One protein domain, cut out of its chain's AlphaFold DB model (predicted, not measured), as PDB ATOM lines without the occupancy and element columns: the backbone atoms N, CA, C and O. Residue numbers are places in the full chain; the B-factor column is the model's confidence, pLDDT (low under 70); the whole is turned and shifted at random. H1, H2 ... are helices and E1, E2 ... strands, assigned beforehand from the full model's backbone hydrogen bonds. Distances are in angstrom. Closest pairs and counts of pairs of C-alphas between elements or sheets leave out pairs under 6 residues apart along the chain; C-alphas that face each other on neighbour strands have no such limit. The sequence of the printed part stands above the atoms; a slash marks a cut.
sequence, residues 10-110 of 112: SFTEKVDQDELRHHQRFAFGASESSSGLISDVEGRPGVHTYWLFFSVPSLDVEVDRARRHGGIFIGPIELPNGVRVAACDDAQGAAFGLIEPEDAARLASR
ATOM      1  N   SER A  10       4.707 -16.096 -40.377       75.94
ATOM      2  CA  SER A  10       4.226 -17.117 -39.445       75.94
ATOM      3  C   SER A  10       5.262 -17.413 -38.372       75.94
ATOM      4  O   SER A  10       6.469 -17.245 -38.575       75.94
ATOM      5  N   PHE A  11       4.782 -17.844 -37.208       75.06
ATOM      6  CA  PHE A  11       5.647 -18.389 -36.177       75.06
ATOM      7  C   PHE A  11       6.199 -19.743 -36.616       75.06
ATOM      8  O   PHE A  11       5.461 -20.587 -37.121       75.06
ATOM      9  N   THR A  12       7.492 -19.952 -36.395       76.06
ATOM     10  CA  THR A  12       8.178 -21.202 -36.715       76.06
ATOM     11  C   THR A  12       8.475 -21.977 -35.430       76.06
ATOM     12  O   THR A  12       7.567 -22.395 -34.712       76.06
ATOM     13  N   GLU A  13       9.747 -22.171 -35.112       75.12
ATOM     14  CA  GLU A  13      10.198 -22.939 -33.963       75.12
ATOM     15  C   GLU A  13       9.986 -22.165 -32.655       75.12
ATOM     16  O   GLU A  13      10.344 -20.986 -32.540       75.12
ATOM     17  N   LYS A  14       9.424 -22.856 -31.656       65.88
ATOM     18  CA  LYS A  14       9.500 -22.428 -30.261       65.88
ATOM     19  C   LYS A  14      10.865 -22.798 -29.718       65.88
ATOM     20  O   LYS A  14      11.246 -23.963 -29.750       65.88
ATOM     21  N   VAL A  15      11.568 -21.803 -29.209       66.62
ATOM     22  CA  VAL A  15      12.845 -21.983 -28.542       66.62
ATOM     23  C   VAL A  15      12.554 -21.934 -27.043       66.62
ATOM     24  O   VAL A  15      12.212 -20.888 -26.506       66.62
ATOM     25  N   ASP A  16      12.633 -23.070 -26.360       61.28
ATOM     26  CA  ASP A  16      12.640 -23.074 -24.896       61.28
ATOM     27  C   ASP A  16      14.098 -22.940 -24.449       61.28
ATOM     28  O   ASP A  16      14.884 -23.880 -24.543       61.28
ATOM     29  N   GLN A  17      14.482 -21.731 -24.038       57.59
ATOM     30  CA  GLN A  17      15.758 -21.471 -23.376       57.59
ATOM     31  C   GLN A  17      15.487 -21.197 -21.899       57.59
ATOM     32  O   GLN A  17      14.741 -20.285 -21.555       57.59
ATOM     33  N   ASP A  18      16.087 -22.001 -21.020       54.53
ATOM     34  CA  ASP A  18      15.757 -22.048 -19.587       54.53
ATOM     35  C   ASP A  18      15.909 -20.699 -18.853       54.53
ATOM     36  O   ASP A  18      15.223 -20.451 -17.861       54.53
ATOM     37  N   GLU A  19      16.770 -19.806 -19.351       50.84
ATOM     38  CA  GLU A  19      17.024 -18.478 -18.771       50.84
ATOM     39  C   GLU A  19      16.145 -17.370 -19.368       50.84
ATOM     40  O   GLU A  19      15.989 -16.309 -18.764       50.84
ATOM     41  N   LEU A  20      15.534 -17.614 -20.528       52.22
ATOM     42  CA  LEU A  20      14.701 -16.656 -21.235       52.22
ATOM     43  C   LEU A  20      13.396 -17.357 -21.659       52.22
ATOM     44  O   LEU A  20      13.307 -18.003 -22.704       52.22
ATOM     45  N   ARG A  21      12.363 -17.281 -20.812       51.19
ATOM     46  CA  ARG A  21      11.085 -17.974 -21.054       51.19
ATOM     47  C   ARG A  21      10.372 -17.391 -22.288       51.19
ATOM     48  O   ARG A  21      10.419 -16.190 -22.527       51.19
ATOM     49  N   HIS A  22       9.687 -18.248 -23.051       62.38
ATOM     50  CA  HIS A  22       8.864 -17.914 -24.230       62.38
ATOM     51  C   HIS A  22       9.626 -17.241 -25.381       62.38
ATOM     52  O   HIS A  22       9.534 -16.030 -25.572       62.38
ATOM     53  N   HIS A  23      10.382 -18.020 -26.160       68.94
ATOM     54  CA  HIS A  23      11.035 -17.539 -27.382       68.94
ATOM     55  C   HIS A  23      10.362 -18.165 -28.602       68.94
ATOM     56  O   HIS A  23      10.206 -19.380 -28.699       68.94
ATOM     57  N   GLN A  24       9.929 -17.333 -29.541       71.88
ATOM     58  CA  GLN A  24       9.234 -17.768 -30.743       71.88
ATOM     59  C   GLN A  24       9.894 -17.148 -31.971       71.88
ATOM     60  O   GLN A  24       9.898 -15.930 -32.150       71.88
ATOM     61  N   ARG A  25      10.456 -17.991 -32.838       75.50
ATOM     62  CA  ARG A  25      10.970 -17.544 -34.134       75.50
ATOM     63  C   ARG A  25       9.821 -17.225 -35.082       75.50
ATOM     64  O   ARG A  25       8.743 -17.817 -34.974       75.50
ATOM     65  N   PHE A  26      10.061 -16.314 -36.018       75.94
ATOM     66  CA  PHE A  26       9.143 -16.030 -37.118       75.94
ATOM     67  C   PHE A  26       9.897 -15.900 -38.440       75.94
ATOM     68  O   PHE A  26      11.079 -15.550 -38.463       75.94
ATOM     69  N   ALA A  27       9.206 -16.185 -39.537       77.06
ATOM     70  CA  ALA A  27       9.710 -16.025 -40.895       77.06
ATOM     71  C   ALA A  27       8.615 -15.454 -41.801       77.06
ATOM     72  O   ALA A  27       7.425 -15.653 -41.532       77.06
ATOM     73  N   PHE A  28       9.022 -14.762 -42.864       73.12
ATOM     74  CA  PHE A  28       8.149 -14.412 -43.982       73.12
ATOM     75  C   PHE A  28       8.165 -15.563 -44.994       73.12
ATOM     76  O   PHE A  28       9.223 -16.018 -45.391       73.12
ATOM     77  N   GLY A  29       7.004 -16.084 -45.387       64.06
ATOM     78  CA  GLY A  29       6.914 -17.259 -46.256       64.06
ATOM     79  C   GLY A  29       7.306 -18.582 -45.573       64.06
ATOM     80  O   GLY A  29       8.149 -18.656 -44.684       64.06
ATOM     81  N   ALA A  30       6.681 -19.682 -46.000       58.56
ATOM     82  CA  ALA A  30       6.781 -20.986 -45.325       58.56
ATOM     83  C   ALA A  30       8.170 -21.663 -45.398       58.56
ATOM     84  O   ALA A  30       8.400 -22.657 -44.714       58.56
ATOM     85  N   SER A  31       9.076 -21.167 -46.243       58.84
ATOM     86  CA  SER A  31      10.368 -21.798 -46.556       58.84
ATOM     87  C   SER A  31      11.579 -20.878 -46.367       58.84
ATOM     88  O   SER A  31      12.677 -21.232 -46.796       58.84
ATOM     89  N   GLU A  32      11.405 -19.703 -45.759       65.25
ATOM     90  CA  GLU A  32      12.518 -18.792 -45.486       65.25
ATOM     91  C   GLU A  32      13.217 -19.107 -44.159       65.25
ATOM     92  O   GLU A  32      12.652 -19.692 -43.232       65.25
ATOM     93  N   SER A  33      14.485 -18.701 -44.070       65.44
ATOM     94  CA  SER A  33      15.214 -18.696 -42.801       65.44
ATOM     95  C   SER A  33      14.561 -17.710 -41.828       65.44
ATOM     96  O   SER A  33      14.015 -16.693 -42.248       65.44
ATOM     97  N   SER A  34      14.638 -18.002 -40.526       65.56
ATOM     98  CA  SER A  34      14.065 -17.154 -39.472       65.56
ATOM     99  C   SER A  34      14.454 -15.684 -39.659       65.56
ATOM    100  O   SER A  34      15.638 -15.351 -39.667       65.56
ATOM    101  N   SER A  35      13.457 -14.809 -39.764       67.75
ATOM    102  CA  SER A  35      13.644 -13.363 -39.928       67.75
ATOM    103  C   SER A  35      13.880 -12.657 -38.593       67.75
ATOM    104  O   SER A  35      14.449 -11.568 -38.557       67.75
ATOM    105  N   GLY A  36      13.483 -13.285 -37.487       69.00
ATOM    106  CA  GLY A  36      13.765 -12.782 -36.151       69.00
ATOM    107  C   GLY A  36      13.254 -13.697 -35.052       69.00
ATOM    108  O   GLY A  36      12.757 -14.799 -35.302       69.00
ATOM    109  N   LEU A  37      13.397 -13.222 -33.822       70.69
ATOM    110  CA  LEU A  37      12.916 -13.892 -32.626       70.69
ATOM    111  C   LEU A  37      12.050 -12.934 -31.813       70.69
ATOM    112  O   LEU A  37      12.364 -11.751 -31.703       70.69
ATOM    113  N   ILE A  38      10.960 -13.470 -31.278       69.50
ATOM    114  CA  ILE A  38      10.085 -12.805 -30.328       69.50
ATOM    115  C   ILE A  38      10.317 -13.407 -28.945       69.50
ATOM    116  O   ILE A  38      10.181 -14.619 -28.785       69.50
ATOM    117  N   SER A  39      10.631 -12.556 -27.969       66.38
ATOM    118  CA  SER A  39      10.915 -12.957 -26.587       66.38
ATOM    119  C   SER A  39      10.103 -12.138 -25.587       66.38
ATOM    120  O   SER A  39       9.908 -10.935 -25.787       66.38
ATOM    121  N   ASP A  40       9.661 -12.791 -24.510       63.38
ATOM    122  CA  ASP A  40       9.120 -12.115 -23.327       63.38
ATOM    123  C   ASP A  40      10.261 -11.418 -22.567       63.38
ATOM    124  O   ASP A  40      11.361 -11.962 -22.432       63.38
ATOM    125  N   VAL A  41      10.006 -10.205 -22.079       56.81
ATOM    126  CA  VAL A  41      10.952  -9.455 -21.249       56.81
ATOM    127  C   VAL A  41      10.286  -9.186 -19.915       56.81
ATOM    128  O   VAL A  41       9.711  -8.123 -19.666       56.81
ATOM    129  N   GLU A  42      10.385 -10.175 -19.033       54.09
ATOM    130  CA  GLU A  42       9.975 -10.021 -17.648       54.09
ATOM    131  C   GLU A  42      10.770  -8.858 -17.019       54.09
ATOM    132  O   GLU A  42      11.997  -8.886 -16.934       54.09
ATOM    133  N   GLY A  43      10.069  -7.796 -16.607       53.91
ATOM    134  CA  GLY A  43      10.653  -6.727 -15.790       53.91
ATOM    135  C   GLY A  43      11.158  -5.467 -16.503       53.91
ATOM    136  O   GLY A  43      11.863  -4.690 -15.858       53.91
ATOM    137  N   ARG A  44      10.795  -5.194 -17.770       58.47
ATOM    138  CA  ARG A  44      11.118  -3.910 -18.443       58.47
ATOM    139  C   ARG A  44       9.864  -3.030 -18.640       58.47
ATOM    140  O   ARG A  44       9.122  -3.223 -19.602       58.47
ATOM    141  N   PRO A  45       9.582  -2.069 -17.732       59.53
ATOM    142  CA  PRO A  45       8.390  -1.227 -17.817       59.53
ATOM    143  C   PRO A  45       8.362  -0.408 -19.111       59.53
ATOM    144  O   PRO A  45       9.354   0.218 -19.470       59.53
ATOM    145  N   GLY A  46       7.210  -0.373 -19.783       64.31
ATOM    146  CA  GLY A  46       7.000   0.461 -20.971       64.31
ATOM    147  C   GLY A  46       7.421  -0.170 -22.298       64.31
ATOM    148  O   GLY A  46       7.231   0.468 -23.329       64.31
ATOM    149  N   VAL A  47       7.921  -1.412 -22.303       61.03
ATOM    150  CA  VAL A  47       8.151  -2.152 -23.548       61.03
ATOM    151  C   VAL A  47       7.064  -3.202 -23.753       61.03
ATOM    152  O   VAL A  47       6.644  -3.866 -22.808       61.03
ATOM    153  N   HIS A  48       6.564  -3.318 -24.985       60.84
ATOM    154  CA  HIS A  48       5.537  -4.296 -25.339       60.84
ATOM    155  C   HIS A  48       5.995  -5.731 -25.031       60.84
ATOM    156  O   HIS A  48       7.182  -6.037 -25.092       60.84
ATOM    157  N   THR A  49       5.029  -6.618 -24.758       56.28
ATOM    158  CA  THR A  49       5.224  -8.035 -24.374       56.28
ATOM    159  C   THR A  49       6.037  -8.861 -25.382       56.28
ATOM    160  O   THR A  49       6.438  -9.977 -25.079       56.28
ATOM    161  N   TYR A  50       6.295  -8.324 -26.573       59.84
ATOM    162  CA  TYR A  50       7.073  -8.975 -27.614       59.84
ATOM    163  C   TYR A  50       8.230  -8.075 -28.046       59.84
ATOM    164  O   TYR A  50       8.016  -7.026 -28.653       59.84
ATOM    165  N   TRP A  51       9.457  -8.497 -27.739       66.31
ATOM    166  CA  TRP A  51      10.676  -7.887 -28.270       66.31
ATOM    167  C   TRP A  51      11.056  -8.507 -29.604       66.31
ATOM    168  O   TRP A  51      11.142  -9.724 -29.701       66.31
ATOM    169  N   LEU A  52      11.344  -7.677 -30.604       76.06
ATOM    170  CA  LEU A  52      11.908  -8.134 -31.871       76.06
ATOM    171  C   LEU A  52      13.426  -8.255 -31.744       76.06
ATOM    172  O   LEU A  52      14.088  -7.282 -31.392       76.06
ATOM    173  N   PHE A  53      13.980  -9.422 -32.062       79.75
ATOM    174  CA  PHE A  53      15.421  -9.628 -32.190       79.75
ATOM    175  C   PHE A  53      15.823  -9.802 -33.652       79.75
ATOM    176  O   PHE A  53      15.284 -10.670 -34.345       79.75
ATOM    177  N   PHE A  54      16.813  -9.026 -34.093       83.12
ATOM    178  CA  PHE A  54      17.406  -9.138 -35.425       83.12
ATOM    179  C   PHE A  54      18.715  -9.921 -35.369       83.12
ATOM    180  O   PHE A  54      19.597  -9.620 -34.562       83.12
ATOM    181  N   SER A  55      18.849 -10.917 -36.244       83.81
ATOM    182  CA  SER A  55      20.093 -11.677 -36.373       83.81
ATOM    183  C   SER A  55      21.168 -10.833 -37.050       83.81
ATOM    184  O   SER A  55      20.917 -10.224 -38.093       83.81
ATOM    185  N   VAL A  56      22.364 -10.800 -36.467       86.19
ATOM    186  CA  VAL A  56      23.521 -10.071 -36.990       86.19
ATOM    187  C   VAL A  56      24.770 -10.954 -36.998       86.19
ATOM    188  O   VAL A  56      24.940 -11.780 -36.105       86.19
ATOM    189  N   PRO A  57      25.683 -10.772 -37.969       82.81
ATOM    190  CA  PRO A  57      26.899 -11.584 -38.058       82.81
ATOM    191  C   PRO A  57      27.939 -11.247 -36.977       82.81
ATOM    192  O   PRO A  57      28.818 -12.051 -36.698       82.81
ATOM    193  N   SER A  58      27.885 -10.047 -36.393       88.06
ATOM    194  CA  SER A  58      28.774  -9.635 -35.306       88.06
ATOM    195  C   SER A  58      28.120  -8.535 -34.484       88.06
ATOM    196  O   SER A  58      27.868  -7.439 -34.992       88.06
ATOM    197  N   LEU A  59      27.881  -8.797 -33.201       92.00
ATOM    198  CA  LEU A  59      27.376  -7.777 -32.287       92.00
ATOM    199  C   LEU A  59      28.375  -6.647 -32.081       92.00
ATOM    200  O   LEU A  59      27.954  -5.503 -31.963       92.00
ATOM    201  N   ASP A  60      29.677  -6.931 -32.074       90.62
ATOM    202  CA  ASP A  60      30.695  -5.903 -31.828       90.62
ATOM    203  C   ASP A  60      30.658  -4.824 -32.920       90.62
ATOM    204  O   ASP A  60      30.613  -3.630 -32.627       90.62
ATOM    205  N   VAL A  61      30.576  -5.239 -34.187       90.31
ATOM    206  CA  VAL A  61      30.489  -4.316 -35.328       90.31
ATOM    207  C   VAL A  61      29.157  -3.565 -35.342       90.31
ATOM    208  O   VAL A  61      29.115  -2.352 -35.575       90.31
ATOM    209  N   GLU A  62      28.059  -4.280 -35.116       90.88
ATOM    210  CA  GLU A  62      26.714  -3.750 -35.320       90.88
ATOM    211  C   GLU A  62      26.248  -2.845 -34.176       90.88
ATOM    212  O   GLU A  62      25.667  -1.785 -34.423       90.88
ATOM    213  N   VAL A  63      26.595  -3.184 -32.932       91.56
ATOM    214  CA  VAL A  63      26.360  -2.321 -31.768       91.56
ATOM    215  C   VAL A  63      27.145  -1.017 -31.906       91.56
ATOM    216  O   VAL A  63      26.578   0.058 -31.714       91.56
ATOM    217  N   ASP A  64      28.420  -1.068 -32.296       91.62
ATOM    218  CA  ASP A  64      29.227   0.144 -32.490       91.62
ATOM    219  C   ASP A  64      28.715   1.009 -33.645       91.62
ATOM    220  O   ASP A  64      28.761   2.245 -33.591       91.62
ATOM    221  N   ARG A  65      28.190   0.389 -34.707       89.50
ATOM    222  CA  ARG A  65      27.505   1.120 -35.777       89.50
ATOM    223  C   ARG A  65      26.257   1.817 -35.249       89.50
ATOM    224  O   ARG A  65      26.095   3.009 -35.501       89.50
ATOM    225  N   ALA A  66      25.403   1.116 -34.519       86.88
ATOM    226  CA  ALA A  66      24.140   1.661 -34.040       86.88
ATOM    227  C   ALA A  66      24.329   2.733 -32.947       86.88
ATOM    228  O   ALA A  66      23.664   3.769 -32.987       86.88
ATOM    229  N   ARG A  67      25.318   2.578 -32.054       89.75
ATOM    230  CA  ARG A  67      25.715   3.611 -31.077       89.75
ATOM    231  C   ARG A  67      26.095   4.933 -31.739       89.75
ATOM    232  O   ARG A  67      25.668   5.992 -31.287       89.75
ATOM    233  N   ARG A  68      26.834   4.891 -32.854       90.12
ATOM    234  CA  ARG A  68      27.192   6.101 -33.626       90.12
ATOM    235  C   ARG A  68      25.987   6.836 -34.216       90.12
ATOM    236  O   ARG A  68      26.108   8.014 -34.531       90.12
ATOM    237  N   HIS A  69      24.847   6.162 -34.343       87.75
ATOM    238  CA  HIS A  69      23.592   6.743 -34.821       87.75
ATOM    239  C   HIS A  69      22.621   7.071 -33.673       87.75
ATOM    240  O   HIS A  69      21.457   7.371 -33.927       87.75
ATOM    241  N   GLY A  70      23.090   7.045 -32.420       85.38
ATOM    242  CA  GLY A  70      22.311   7.445 -31.247       85.38
ATOM    243  C   GLY A  70      21.559   6.311 -30.545       85.38
ATOM    244  O   GLY A  70      20.765   6.598 -29.656       85.38
ATOM    245  N   GLY A  71      21.795   5.047 -30.911       88.88
ATOM    246  CA  GLY A  71      21.243   3.902 -30.182       88.88
ATOM    247  C   GLY A  71      21.943   3.671 -28.839       88.88
ATOM    248  O   GLY A  71      23.173   3.714 -28.749       88.88
ATOM    249  N   ILE A  72      21.171   3.388 -27.794       89.06
ATOM    250  CA  ILE A  72      21.661   3.021 -26.464       89.06
ATOM    251  C   ILE A  72      21.608   1.502 -26.347       89.06
ATOM    252  O   ILE A  72      20.558   0.903 -26.540       89.06
ATOM    253  N   PHE A  73      22.737   0.874 -26.011       89.06
ATOM    254  CA  PHE A  73      22.831  -0.585 -25.952       89.06
ATOM    255  C   PHE A  73      23.205  -1.104 -24.570       89.06
ATOM    256  O   PHE A  73      24.164  -0.617 -23.966       89.06
ATOM    257  N   ILE A  74      22.511  -2.159 -24.142       85.69
ATOM    258  CA  ILE A  74      22.843  -2.991 -22.980       85.69
ATOM    259  C   ILE A  74      23.375  -4.333 -23.502       85.69
ATOM    260  O   ILE A  74      22.678  -5.035 -24.234       85.69
ATOM    261  N   GLY A  75      24.613  -4.676 -23.139       84.12
ATOM    262  CA  GLY A  75      25.370  -5.798 -23.713       84.12
ATOM    263  C   GLY A  75      26.516  -5.337 -24.635       84.12
ATOM    264  O   GLY A  75      26.849  -4.142 -24.633       84.12
ATOM    265  N   PRO A  76      27.138  -6.247 -25.417       88.44
ATOM    266  CA  PRO A  76      26.760  -7.655 -25.632       88.44
ATOM    267  C   PRO A  76      26.909  -8.548 -24.393       88.44
ATOM    268  O   PRO A  76      27.825  -8.350 -23.599       88.44
ATOM    269  N   ILE A  77      26.038  -9.547 -24.250       86.44
ATOM    270  CA  ILE A  77      26.120 -10.610 -23.237       86.44
ATOM    271  C   ILE A  77      26.213 -11.949 -23.972       86.44
ATOM    272  O   ILE A  77      25.471 -12.174 -24.927       86.44
ATOM    273  N   GLU A  78      27.134 -12.814 -23.552       85.25
ATOM    274  CA  GLU A  78      27.248 -14.188 -24.053       85.25
ATOM    275  C   GLU A  78      26.431 -15.128 -23.164       85.25
ATOM    276  O   GLU A  78      26.570 -15.109 -21.940       85.25
ATOM    277  N   LEU A  79      25.555 -15.910 -23.789       81.19
ATOM    278  CA  LEU A  79      24.718 -16.910 -23.137       81.19
ATOM    279  C   LEU A  79      25.469 -18.255 -23.054       81.19
ATOM    280  O   LEU A  79      26.383 -18.496 -23.846       81.19
ATOM    281  N   PRO A  80      25.079 -19.181 -22.153       75.25
ATOM    282  CA  PRO A  80      25.771 -20.467 -21.976       75.25
ATOM    283  C   PRO A  80      25.874 -21.348 -23.233       75.25
ATOM    284  O   PRO A  80      26.744 -22.210 -23.314       75.25
ATOM    285  N   ASN A  81      24.994 -21.140 -24.213       73.44
ATOM    286  CA  ASN A  81      24.975 -21.844 -25.496       73.44
ATOM    287  C   ASN A  81      25.825 -21.165 -26.589       73.44
ATOM    288  O   ASN A  81      25.667 -21.485 -27.761       73.44
ATOM    289  N   GLY A  82      26.671 -20.190 -26.239       80.38
ATOM    290  CA  GLY A  82      27.556 -19.497 -27.183       80.38
ATOM    291  C   GLY A  82      26.868 -18.450 -28.067       80.38
ATOM    292  O   GLY A  82      27.546 -17.740 -28.811       80.38
ATOM    293  N   VAL A  83      25.543 -18.304 -27.968       83.25
ATOM    294  CA  VAL A  83      24.799 -17.199 -28.580       83.25
ATOM    295  C   VAL A  83      25.112 -15.919 -27.821       83.25
ATOM    296  O   VAL A  83      25.170 -15.905 -26.591       83.25
ATOM    297  N   ARG A  84      25.261 -14.809 -28.539       87.94
ATOM    298  CA  ARG A  84      25.400 -13.490 -27.921       87.94
ATOM    299  C   ARG A  84      24.183 -12.636 -28.226       87.94
ATOM    300  O   ARG A  84      23.626 -12.698 -29.320       87.94
ATOM    301  N   VAL A  85      23.796 -11.799 -27.269       88.12
ATOM    302  CA  VAL A  85      22.660 -10.880 -27.402       88.12
ATOM    303  C   VAL A  85      23.019  -9.471 -26.944       88.12
ATOM    304  O   VAL A  85      23.852  -9.280 -26.058       88.12
ATOM    305  N   ALA A  86      22.374  -8.467 -27.529       90.00
ATOM    306  CA  ALA A  86      22.401  -7.092 -27.038       90.00
ATOM    307  C   ALA A  86      21.011  -6.466 -27.160       90.00
ATOM    308  O   ALA A  86      20.314  -6.683 -28.145       90.00
ATOM    309  N   ALA A  87      20.617  -5.671 -26.173       87.75
ATOM    310  CA  ALA A  87      19.375  -4.911 -26.191       87.75
ATOM    311  C   ALA A  87      19.645  -3.475 -26.640       87.75
ATOM    312  O   ALA A  87      20.623  -2.883 -26.187       87.75
ATOM    313  N   CYS A  88      18.773  -2.917 -27.473       88.38
ATOM    314  CA  CYS A  88      18.838  -1.559 -27.993       88.38
ATOM    315  C   CYS A  88      17.598  -0.766 -27.589       88.38
ATOM    316  O   CYS A  88      16.482  -1.231 -27.807       88.38
ATOM    317  N   ASP A  89      17.816   0.452 -27.108       87.62
ATOM    318  CA  ASP A  89      16.832   1.528 -27.090       87.62
ATOM    319  C   ASP A  89      17.296   2.573 -28.118       87.62
ATOM    320  O   ASP A  89      18.365   3.176 -27.965       87.62
ATOM    321  N   ASP A  90      16.564   2.742 -29.218       83.62
ATOM    322  CA  ASP A  90      16.937   3.702 -30.258       83.62
ATOM    323  C   ASP A  90      16.454   5.132 -29.954       83.62
ATOM    324  O   ASP A  90      15.588   5.374 -29.111       83.62
ATOM    325  N   ALA A  91      17.011   6.110 -30.671       81.12
ATOM    326  CA  ALA A  91      16.668   7.520 -30.490       81.12
ATOM    327  C   ALA A  91      15.232   7.886 -30.932       81.12
ATOM    328  O   ALA A  91      14.766   8.984 -30.629       81.12
ATOM    329  N   GLN A  92      14.542   7.003 -31.659       83.12
ATOM    330  CA  GLN A  92      13.157   7.176 -32.112       83.12
ATOM    331  C   GLN A  92      12.144   6.566 -31.126       83.12
ATOM    332  O   GLN A  92      10.940   6.748 -31.299       83.12
ATOM    333  N   GLY A  93      12.621   5.900 -30.070       77.12
ATOM    334  CA  GLY A  93      11.805   5.284 -29.028       77.12
ATOM    335  C   GLY A  93      11.472   3.812 -29.279       77.12
ATOM    336  O   GLY A  93      10.639   3.265 -28.558       77.12
ATOM    337  N   ALA A  94      12.090   3.162 -30.271       81.94
ATOM    338  CA  ALA A  94      11.944   1.724 -30.458       81.94
ATOM    339  C   ALA A  94      12.910   0.953 -29.551       81.94
ATOM    340  O   ALA A  94      14.083   1.305 -29.412       81.94
ATOM    341  N   ALA A  95      12.411  -0.141 -28.980       84.44
ATOM    342  CA  ALA A  95      13.198  -1.096 -28.215       84.44
ATOM    343  C   ALA A  95      13.242  -2.434 -28.963       84.44
ATOM    344  O   ALA A  95      12.199  -2.980 -29.331       84.44
ATOM    345  N   PHE A  96      14.445  -2.946 -29.212       84.75
ATOM    346  CA  PHE A  96      14.660  -4.206 -29.926       84.75
ATOM    347  C   PHE A  96      15.951  -4.886 -29.473       84.75
ATOM    348  O   PHE A  96      16.807  -4.283 -28.831       84.75
ATOM    349  N   GLY A  97      16.108  -6.159 -29.812       86.38
ATOM    350  CA  GLY A  97      17.317  -6.926 -29.561       86.38
ATOM    351  C   GLY A  97      18.122  -7.196 -30.830       86.38
ATOM    352  O   GLY A  97      17.600  -7.220 -31.943       86.38
ATOM    353  N   LEU A  98      19.410  -7.444 -30.656       88.25
ATOM    354  CA  LEU A  98      20.284  -8.037 -31.656       88.25
ATOM    355  C   LEU A  98      20.756  -9.392 -31.134       88.25
ATOM    356  O   LEU A  98      21.057  -9.523 -29.945       88.25
ATOM    357  N   ILE A  99      20.830 -10.382 -32.017       87.12
ATOM    358  CA  ILE A  99      21.325 -11.725 -31.709       87.12
ATOM    359  C   ILE A  99      22.449 -12.082 -32.681       87.12
ATOM    360  O   ILE A  99      22.267 -12.042 -33.892       87.12
ATOM    361  N   GLU A 100      23.621 -12.413 -32.149       88.50
ATOM    362  CA  GLU A 100      24.692 -13.074 -32.896       88.50
ATOM    363  C   GLU A 100      24.584 -14.567 -32.563       88.50
ATOM    364  O   GLU A 100      24.835 -14.953 -31.413       88.50
ATOM    365  N   PRO A 101      24.117 -15.403 -33.508       79.88
ATOM    366  CA  PRO A 101      24.002 -16.835 -33.274       79.88
ATOM    367  C   PRO A 101      25.385 -17.446 -33.016       79.88
ATOM    368  O   PRO A 101      26.403 -16.898 -33.434       79.88
ATOM    369  N   GLU A 102      25.422 -18.592 -32.335       72.50
ATOM    370  CA  GLU A 102      26.649 -19.378 -32.186       72.50
ATOM    371  C   GLU A 102      27.193 -19.701 -33.586       72.50
ATOM    372  O   GLU A 102      26.589 -20.468 -34.338       72.50
ATOM    373  N   ASP A 103      28.296 -19.064 -33.977       63.84
ATOM    374  CA  ASP A 103      28.808 -19.221 -35.331       63.84
ATOM    375  C   ASP A 103      29.776 -20.410 -35.419       63.84
ATOM    376  O   ASP A 103      30.803 -20.464 -34.732       63.84
ATOM    377  N   ALA A 104      29.503 -21.322 -36.357       45.03
ATOM    378  CA  ALA A 104      30.438 -22.340 -36.832       45.03
ATOM    379  C   ALA A 104      31.768 -21.721 -37.326       45.03
ATOM    380  O   ALA A 104      32.803 -22.395 -37.338       45.03
ATOM    381  N   ALA A 105      31.781 -20.422 -37.661       40.09
ATOM    382  CA  ALA A 105      32.993 -19.661 -37.963       40.09
ATOM    383  C   ALA A 105      33.945 -19.492 -36.758       40.09
ATOM    384  O   ALA A 105      35.163 -19.469 -36.950       40.09
ATOM    385  N   ARG A 106      33.446 -19.462 -35.508       48.56
ATOM    386  CA  ARG A 106      34.306 -19.432 -34.303       48.56
ATOM    387  C   ARG A 106      35.020 -20.767 -34.063       48.56
ATOM    388  O   ARG A 106      36.130 -20.775 -33.522       48.56
ATOM    389  N   LEU A 107      34.435 -21.890 -34.499       42.00
ATOM    390  CA  LEU A 107      35.089 -23.207 -34.472       42.00
ATOM    391  C   LEU A 107      36.226 -23.317 -35.498       42.00
ATOM    392  O   LEU A 107      37.244 -23.935 -35.193       42.00
ATOM    393  N   ALA A 108      36.118 -22.668 -36.662       39.59
ATOM    394  CA  ALA A 108      37.183 -22.673 -37.671       39.59
ATOM    395  C   ALA A 108      38.469 -21.956 -37.204       39.59
ATOM    396  O   ALA A 108      39.562 -22.308 -37.639       39.59
ATOM    397  N   SER A 109      38.363 -21.001 -36.272       39.62
ATOM    398  CA  SER A 109      39.511 -20.288 -35.684       39.62
ATOM    399  C   SER A 109      40.101 -20.927 -34.417       39.62
ATOM    400  O   SER A 109      41.112 -20.444 -33.918       39.62
ATOM    401  N   ARG A 110      39.495 -21.992 -33.871       42.16
ATOM    402  CA  ARG A 110      40.003 -22.706 -32.674       42.16
ATOM    403  C   ARG A 110      40.719 -24.024 -33.005       42.16
ATOM    404  O   ARG A 110      41.081 -24.755 -32.087       42.16
TER     405      ARG A 110
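Overview. This is residues 10 to 110 of the 112 residues of an uncharacterized protein of Sorangium cellulosum (UniProt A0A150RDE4). One strongly twisted sheet of seven strands makes the body: two antiparallel parts, E1 E2 E3 E4 and E5 E6 E7, joined where E4 and E7 run parallel. H1 packs on one face of E5 E6 E7; short H2 lies off the sheet. Printed are 101 residues, with named elements in the order E1 E2 E3 E4 H1 E5 E6 E7 H2; the class is mixed, helices and strands. The mixed sheet runs E1 E2 E3 E4 E7 E6 E5. The whole is compact, with a radius of gyration of the C-alphas of 14.0 A and spans of 36 by 32 by 28 A.

Arrangement. Look first at E4, residues 51 to 55, and E7, residues 95 to 100, parallel, with N 97 and O 52 2.8 A apart. In one meander, each strand the antiparallel neighbour of the one before, E4 pairs with E3, residues 36 to 39, at N 53 and O 37, 2.9 A; E3 pairs with E2, residues 20 to 28, at N 24 and O 38, 2.8 A; and E2 pairs with edge strand E1, residues 10 to 17, at N 12 and O 25, 2.9 A. In the other meander, E7 pairs with E6, residues 84 to 89, at N 88 and O 96, 2.8 A, and E6 pairs with edge strand E5, residues 72 to 78, at N 74 and O 87, 2.9 A. H1, residues 59 to 68, is over E6 at a height over the sheet of 9.1 A, making two layers, helix on sheet; its closest C-alphas to E7 are Leu 59 and Glu 100, 6.0 A. E4, H1 and E5 form a split strand-helix-strand unit, E7 and E6 between its strands, with a right-handed crossover. H2, residues 104 to 108, is not on the sheet; in both helices every O i to N i+4 pair is within hydrogen-bond range.

Along the chain. Find C-alpha 10 at (4.226, -17.117, -39.445), where E1 begins; it runs 20.3 A, and E2 23.8 A. H1 runs 13.9 A from C-alpha 59 at (27.376, -7.777, -32.287).

Size, cuts and confidence. The C-alphas farthest apart, Gly 46 and Arg 110, are 42.0 A apart. The printed part has no cut; the link E3 to E4 is long, 11 residues. Low pLDDT, under 70, marks residues 14 to 23, 29 to 36, 38 to 51 and 103 to 110.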